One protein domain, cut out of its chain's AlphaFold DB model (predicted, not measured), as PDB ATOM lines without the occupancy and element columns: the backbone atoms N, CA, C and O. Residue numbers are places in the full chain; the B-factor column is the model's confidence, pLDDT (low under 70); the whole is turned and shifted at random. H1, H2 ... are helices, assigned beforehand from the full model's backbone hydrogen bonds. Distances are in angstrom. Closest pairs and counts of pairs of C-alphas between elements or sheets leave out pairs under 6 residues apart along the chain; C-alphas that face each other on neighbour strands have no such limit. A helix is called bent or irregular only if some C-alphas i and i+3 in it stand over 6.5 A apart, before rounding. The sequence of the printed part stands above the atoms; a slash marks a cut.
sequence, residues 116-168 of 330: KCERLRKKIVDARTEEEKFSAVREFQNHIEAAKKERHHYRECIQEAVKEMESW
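AT A GLANCE: This is residues 116 to 168 of the 330 residues of an uncharacterized protein of Crassostrea gigas (UniProt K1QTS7). One long helix, H2, makes most of the length of the printed part, and the much shorter helix H1 folds back beside its first part as the short arm of a lopsided helical hairpin. Beyond H1 the long helix sticks out alone, with residues 145 to 168 standing free. The printed part has 53 residues with two named helices, H1 then H2, and no named strand; the class is all helix. The whole is extended, with a radius of gyration of the C-alphas of 17.8 A, and its C-alphas span 58 by 16 by 8 A, a rod.

IN THESE COORDINATES: H2 is residues 130 to 166, 37 residues, and measures 53.6 A from first to last C-alpha. It begins at C-alpha 130 at (127.667, 182.146, 114.422) and ends at C-alpha 166 at (165.493, 214.173, 94.133). H1 is residues 116 to 126, 11 residues and 15.1 A from first to last C-alpha, beginning at C-alpha 116 at (141.196, 184.989, 98.124). Neither helix is bent.

HOW THE PARTS SIT: H2 touches H1 with residues 132 to 143 alone. Their closest C-alphas, those of Ile 124 and Ala 136, are 5.4 A apart, and 13 pairs of C-alphas are within 8 A. The two helices run opposite ways at a shallow tilt of 21 degrees and form a helical hairpin. Their centres are 18.6 A apart. In H1 and H2 every O i to N i+4 pair is within hydrogen-bond range.

THE WHOLE: The two C-alphas farthest apart, those of Arg 128 and Trp 168, are 58.5 A apart. From Lys 116 to Trp 168, the first and last printed C-alphas are 40.5 A apart. The link from H1 to H2 is tight, with 3 residues between them. The printed part runs from 116 to 168 and has no cut. The mean pLDDT of the printed part is 86.1, and no printed residue is under 70.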
ATOM      1  N   LYS A 116     141.288 185.253  96.679       79.94
ATOM      2  CA  LYS A 116     141.196 184.989  98.124       79.94
ATOM      3  C   LYS A 116     140.088 185.828  98.771       79.94
ATOM      4  O   LYS A 116     139.331 185.273  99.564       79.94
ATOM      5  N   CYS A 117     139.951 187.106  98.404       79.12
ATOM      6  CA  CYS A 117     138.838 187.957  98.837       79.12
ATOM      7  C   CYS A 117     137.493 187.367  98.411       79.12
ATOM      8  O   CYS A 117     136.600 187.237  99.244       79.12
ATOM      9  N   GLU A 118     137.359 186.970  97.142       76.06
ATOM     10  CA  GLU A 118     136.126 186.376  96.611       76.06
ATOM     11  C   GLU A 118     135.721 185.120  97.397       76.06
ATOM     12  O   GLU A 118     134.595 185.018  97.892       76.06
ATOM     13  N   ARG A 119     136.669 184.197  97.604       82.69
ATOM     14  CA  ARG A 119     136.437 182.959  98.359       82.69
ATOM     15  C   ARG A 119     136.035 183.221  99.810       82.69
ATOM     16  O   ARG A 119     135.139 182.555 100.316       82.69
ATOM     17  N   LEU A 120     136.696 184.165 100.482       86.94
ATOM     18  CA  LEU A 120     136.397 184.503 101.876       86.94
ATOM     19  C   LEU A 120     135.037 185.198 102.006       86.94
ATOM     20  O   LEU A 120     134.273 184.851 102.899       86.94
ATOM     21  N   ARG A 121     134.678 186.097 101.077       84.50
ATOM     22  CA  ARG A 121     133.330 186.690 101.021       84.50
ATOM     23  C   ARG A 121     132.259 185.621 100.829       84.50
ATOM     24  O   ARG A 121     131.264 185.635 101.543       84.50
ATOM     25  N   LYS A 122     132.488 184.670  99.919       83.75
ATOM     26  CA  LYS A 122     131.586 183.532  99.729       83.75
ATOM     27  C   LYS A 122     131.468 182.686 101.000       83.75
ATOM     28  O   LYS A 122     130.358 182.411 101.428       83.75
ATOM     29  N   LYS A 123     132.588 182.372 101.663       89.69
ATOM     30  CA  LYS A 123     132.602 181.643 102.945       89.69
ATOM     31  C   LYS A 123     131.790 182.359 104.034       89.69
ATOM     32  O   LYS A 123     131.112 181.694 104.803       89.69
ATOM     33  N   ILE A 124     131.820 183.695 104.078       90.00
ATOM     34  CA  ILE A 124     131.002 184.491 105.012       90.00
ATOM     35  C   ILE A 124     129.506 184.386 104.683       90.00
ATOM     36  O   ILE A 124     128.695 184.294 105.598       90.00
ATOM     37  N   VAL A 125     129.136 184.414 103.398       88.12
ATOM     38  CA  VAL A 125     127.733 184.304 102.952       88.12
ATOM     39  C   VAL A 125     127.181 182.894 103.170       88.12
ATOM     40  O   VAL A 125     126.023 182.743 103.551       88.12
ATOM     41  N   ASP A 126     128.007 181.873 102.941       90.88
ATOM     42  CA  ASP A 126     127.616 180.465 103.033       90.88
ATOM     43  C   ASP A 126     127.582 179.944 104.486       90.88
ATOM     44  O   ASP A 126     126.971 178.902 104.734       90.88
ATOM     45  N   ALA A 127     128.211 180.651 105.437       92.88
ATOM     46  CA  ALA A 127     128.264 180.279 106.852       92.88
ATOM     47  C   ALA A 127     126.863 180.182 107.473       92.88
ATOM     48  O   ALA A 127     126.023 181.072 107.297       92.88
ATOM     49  N   ARG A 128     126.611 179.099 108.218       92.88
ATOM     50  CA  ARG A 128     125.290 178.811 108.803       92.88
ATOM     51  C   ARG A 128     125.253 178.992 110.311       92.88
ATOM     52  O   ARG A 128     124.183 179.292 110.834       92.88
ATOM     53  N   THR A 129     126.389 178.846 110.989       94.44
ATOM     54  CA  THR A 129     126.497 179.091 112.434       94.44
ATOM     55  C   THR A 129     127.194 180.417 112.738       94.44
ATOM     56  O   THR A 129     127.924 180.968 111.906       94.44
ATOM     57  N   GLU A 130     126.979 180.940 113.946       91.25
ATOM     58  CA  GLU A 130     127.667 182.146 114.422       91.25
ATOM     59  C   GLU A 130     129.183 181.915 114.531       91.25
ATOM     60  O   GLU A 130     129.968 182.791 114.170       91.25
ATOM     61  N   GLU A 131     129.622 180.717 114.925       93.00
ATOM     62  CA  GLU A 131     131.043 180.366 115.025       93.00
ATOM     63  C   GLU A 131     131.725 180.341 113.650       93.00
ATOM     64  O   GLU A 131     132.820 180.891 113.481       93.00
ATOM     65  N   GLU A 132     131.075 179.745 112.645       91.56
ATOM     66  CA  GLU A 132     131.563 179.719 111.263       91.56
ATOM     67  C   GLU A 132     131.671 181.131 110.693       91.56
ATOM     68  O   GLU A 132     132.688 181.493 110.088       91.56
ATOM     69  N   LYS A 133     130.637 181.947 110.921       92.25
ATOM     70  CA  LYS A 133     130.583 183.329 110.456       92.25
ATOM     71  C   LYS A 133     131.661 184.174 111.125       92.25
ATOM     72  O   LYS A 133     132.384 184.886 110.429       92.25
ATOM     73  N   PHE A 134     131.829 184.055 112.441       93.44
ATOM     74  CA  PHE A 134     132.873 184.755 113.188       93.44
ATOM     75  C   PHE A 134     134.272 184.385 112.681       93.44
ATOM     76  O   PHE A 134     135.089 185.267 112.404       93.44
ATOM     77  N   SER A 135     134.537 183.090 112.485       93.56
ATOM     78  CA  SER A 135     135.811 182.603 111.947       93.56
ATOM     79  C   SER A 135     136.077 183.125 110.528       93.56
ATOM     80  O   SER A 135     137.147 183.671 110.253       93.56
ATOM     81  N   ALA A 136     135.084 183.053 109.636       92.00
ATOM     82  CA  ALA A 136     135.206 183.527 108.259       92.00
ATOM     83  C   ALA A 136     135.424 185.048 108.175       92.00
ATOM     84  O   ALA A 136     136.266 185.510 107.399       92.00
ATOM     85  N   VAL A 137     134.719 185.832 108.999       92.31
ATOM     86  CA  VAL A 137     134.912 187.289 109.098       92.31
ATOM     87  C   VAL A 137     136.311 187.613 109.614       92.31
ATOM     88  O   VAL A 137     136.983 188.477 109.049       92.31
ATOM     89  N   ARG A 138     136.794 186.894 110.632       94.56
ATOM     90  CA  ARG A 138     138.147 187.081 111.168       94.56
ATOM     91  C   ARG A 138     139.223 186.764 110.129       94.56
ATOM     92  O   ARG A 138     140.164 187.539 109.972       94.56
ATOM     93  N   GLU A 139     139.087 185.663 109.391       93.50
ATOM     94  CA  GLU A 139     140.000 185.311 108.296       93.50
ATOM     95  C   GLU A 139     140.022 186.383 107.197       93.50
ATOM     96  O   GLU A 139     141.093 186.742 106.697       93.50
ATOM     97  N   PHE A 140     138.851 186.916 106.835       90.44
ATOM     98  CA  PHE A 140     138.738 188.002 105.868       90.44
ATOM     99  C   PHE A 140     139.404 189.282 106.372       90.44
ATOM    100  O   PHE A 140     140.218 189.861 105.652       90.44
ATOM    101  N   GLN A 141     139.154 189.673 107.622       91.31
ATOM    102  CA  GLN A 141     139.779 190.848 108.226       91.31
ATOM    103  C   GLN A 141     141.306 190.721 108.253       91.31
ATOM    104  O   GLN A 141     142.003 191.631 107.813       91.31
ATOM    105  N   ASN A 142     141.831 189.568 108.676       92.38
ATOM    106  CA  ASN A 142     143.272 189.305 108.683       92.38
ATOM    107  C   ASN A 142     143.881 189.425 107.279       92.38
ATOM    108  O   ASN A 142     144.972 189.969 107.116       92.38
ATOM    109  N   HIS A 143     143.183 188.935 106.250       90.19
ATOM    110  CA  HIS A 143     143.635 189.071 104.868       90.19
ATOM    111  C   HIS A 143     143.683 190.535 104.411       90.19
ATOM    112  O   HIS A 143     144.662 190.935 103.777       90.19
ATOM    113  N   ILE A 144     142.653 191.321 104.737       85.81
ATOM    114  CA  ILE A 144     142.582 192.744 104.394       85.81
ATOM    115  C   ILE A 144     143.679 193.536 105.107       85.81
ATOM    116  O   ILE A 144     144.355 194.335 104.458       85.81
ATOM    117  N   GLU A 145     143.894 193.301 106.400       89.25
ATOM    118  CA  GLU A 145     144.942 193.982 107.167       89.25
ATOM    119  C   GLU A 145     146.345 193.618 106.671       89.25
ATOM    120  O   GLU A 145     147.162 194.512 106.452       89.25
ATOM    121  N   ALA A 146     146.602 192.343 106.364       87.44
ATOM    122  CA  ALA A 146     147.857 191.939 105.732       87.44
ATOM    123  C   ALA A 146     148.075 192.677 104.397       87.44
ATOM    124  O   ALA A 146     149.128 193.267 104.181       87.44
ATOM    125  N   ALA A 147     147.060 192.734 103.527       83.75
ATOM    126  CA  ALA A 147     147.159 193.443 102.251       83.75
ATOM    127  C   ALA A 147     147.349 194.963 102.416       83.75
ATOM    128  O   ALA A 147     148.047 195.590 101.620       83.75
ATOM    129  N   LYS A 148     146.728 195.582 103.429       83.81
ATOM    130  CA  LYS A 148     146.951 197.000 103.757       83.81
ATOM    131  C   LYS A 148     148.388 197.247 104.198       83.81
ATOM    132  O   LYS A 148     148.987 198.201 103.715       83.81
ATOM    133  N   LYS A 149     148.932 196.382 105.054       88.44
ATOM    134  CA  LYS A 149     150.310 196.482 105.539       88.44
ATOM    135  C   LYS A 149     151.330 196.354 104.406       88.44
ATOM    136  O   LYS A 149     152.224 197.183 104.306       88.44
ATOM    137  N   GLU A 150     151.138 195.387 103.508       84.81
ATOM    138  CA  GLU A 150     151.963 195.226 102.299       84.81
ATOM    139  C   GLU A 150     151.934 196.479 101.411       84.81
ATOM    140  O   GLU A 150     152.978 196.991 101.013       84.81
ATOM    141  N   ARG A 151     150.738 197.021 101.139       80.50
ATOM    142  CA  ARG A 151     150.594 198.253 100.345       80.50
ATOM    143  C   ARG A 151     151.220 199.465 101.024       80.50
ATOM    144  O   ARG A 151     151.788 200.302 100.337       80.50
ATOM    145  N   HIS A 152     151.090 199.577 102.343       84.00
ATOM    146  CA  HIS A 152     151.697 200.669 103.093       84.00
ATOM    147  C   HIS A 152     153.219 200.631 102.965       84.00
ATOM    148  O   HIS A 152     153.798 201.621 102.534       84.00
ATOM    149  N   HIS A 153     153.832 199.467 103.187       85.00
ATOM    150  CA  HIS A 153     155.272 199.300 103.016       85.00
ATOM    151  C   HIS A 153     155.731 199.615 101.588       85.00
ATOM    152  O   HIS A 153     156.699 200.340 101.388       85.00
ATOM    153  N   TYR A 154     154.997 199.139 100.576       80.25
ATOM    154  CA  TYR A 154     155.290 199.470  99.181       80.25
ATOM    155  C   TYR A 154     155.281 200.987  98.916       80.25
ATOM    156  O   TYR A 154     156.134 201.484  98.183       80.25
ATOM    157  N   ARG A 155     154.358 201.738  99.529       78.31
ATOM    158  CA  ARG A 155     154.320 203.205  99.412       78.31
ATOM    159  C   ARG A 155     155.492 203.877 100.109       78.31
ATOM    160  O   ARG A 155     156.072 204.781  99.519       78.31
ATOM    161  N   GLU A 156     155.834 203.452 101.323       84.00
ATOM    162  CA  GLU A 156     157.003 203.971 102.049       84.00
ATOM    163  C   GLU A 156     158.264 203.806 101.199       84.00
ATOM    164  O   GLU A 156     158.975 204.771 100.934       84.00
ATOM    165  N   CYS A 157     158.451 202.610 100.646       80.56
ATOM    166  CA  CYS A 157     159.519 202.292  99.713       80.56
ATOM    167  C   CYS A 157     159.561 203.210  98.474       80.56
ATOM    168  O   CYS A 157     160.634 203.666  98.079       80.56
ATOM    169  N   ILE A 158     158.411 203.513  97.852       77.81
ATOM    170  CA  ILE A 158     158.346 204.469  96.733       77.81
ATOM    171  C   ILE A 158     158.760 205.868  97.193       77.81
ATOM    172  O   ILE A 158     159.546 206.524  96.516       77.81
ATOM    173  N   GLN A 159     158.234 206.337  98.325       81.12
ATOM    174  CA  GLN A 159     158.543 207.670  98.843       81.12
ATOM    175  C   GLN A 159     160.035 207.820  99.151       81.12
ATOM    176  O   GLN A 159     160.621 208.855  98.843       81.12
ATOM    177  N   GLU A 160     160.657 206.793  99.729       82.88
ATOM    178  CA  GLU A 160     162.100 206.750  99.970       82.88
ATOM    179  C   GLU A 160     162.898 206.796  98.665       82.88
ATOM    180  O   GLU A 160     163.847 207.573  98.561       82.88
ATOM    181  N   ALA A 161     162.486 206.023  97.655       79.31
ATOM    182  CA  ALA A 161     163.126 206.018  96.344       79.31
ATOM    183  C   ALA A 161     163.017 207.381  95.634       79.31
ATOM    184  O   ALA A 161     163.996 207.863  95.067       79.31
ATOM    185  N   VAL A 162     161.849 208.034  95.688       79.44
ATOM    186  CA  VAL A 162     161.633 209.364  95.089       79.44
ATOM    187  C   VAL A 162     162.499 210.420  95.775       79.44
ATOM    188  O   VAL A 162     163.203 211.156  95.089       79.44
ATOM    189  N   LYS A 163     162.521 210.454  97.113       83.94
ATOM    190  CA  LYS A 163     163.355 211.398  97.882       83.94
ATOM    191  C   LYS A 163     164.849 211.212  97.609       83.94
ATOM    192  O   LYS A 163     165.599 212.186  97.509       83.94
ATOM    193  N   GLU A 164     165.299 209.965  97.495       81.75
ATOM    194  CA  GLU A 164     166.686 209.675  97.134       81.75
ATOM    195  C   GLU A 164     167.002 210.164  95.716       81.75
ATOM    196  O   GLU A 164     168.049 210.764  95.490       81.75
ATOM    197  N   MET A 165     166.075 209.982  94.774       79.06
ATOM    198  CA  MET A 165     166.243 210.443  93.398       79.06
ATOM    199  C   MET A 165     166.272 211.977  93.284       79.06
ATOM    200  O   MET A 165     167.047 212.508  92.496       79.06
ATOM    201  N   GLU A 166     165.480 212.699  94.080       82.56
ATOM    202  CA  GLU A 166     165.493 214.173  94.133       82.56
ATOM    203  C   GLU A 166     166.824 214.739  94.648       82.56
ATOM    204  O   GLU A 166     167.274 215.792  94.202       82.56
ATOM    205  N   SER A 167     167.465 214.032  95.581       78.88
ATOM    206  CA  SER A 167     168.754 214.411  96.175       78.88
ATOM    207  C   SER A 167     169.957 213.791  95.457       78.88
ATOM    208  O   SER A 167     171.097 213.943  95.901       78.88
ATOM    209  N   TRP A 168     169.726 213.106  94.337       78.31
ATOM    210  CA  TRP A 168     170.753 212.355  93.637       78.31
ATOM    211  C   TRP A 168     171.741 213.272  92.910       78.31
ATOM    212  O   TRP A 168     171.397 213.968  91.957       78.31
TER     213      TRP A 168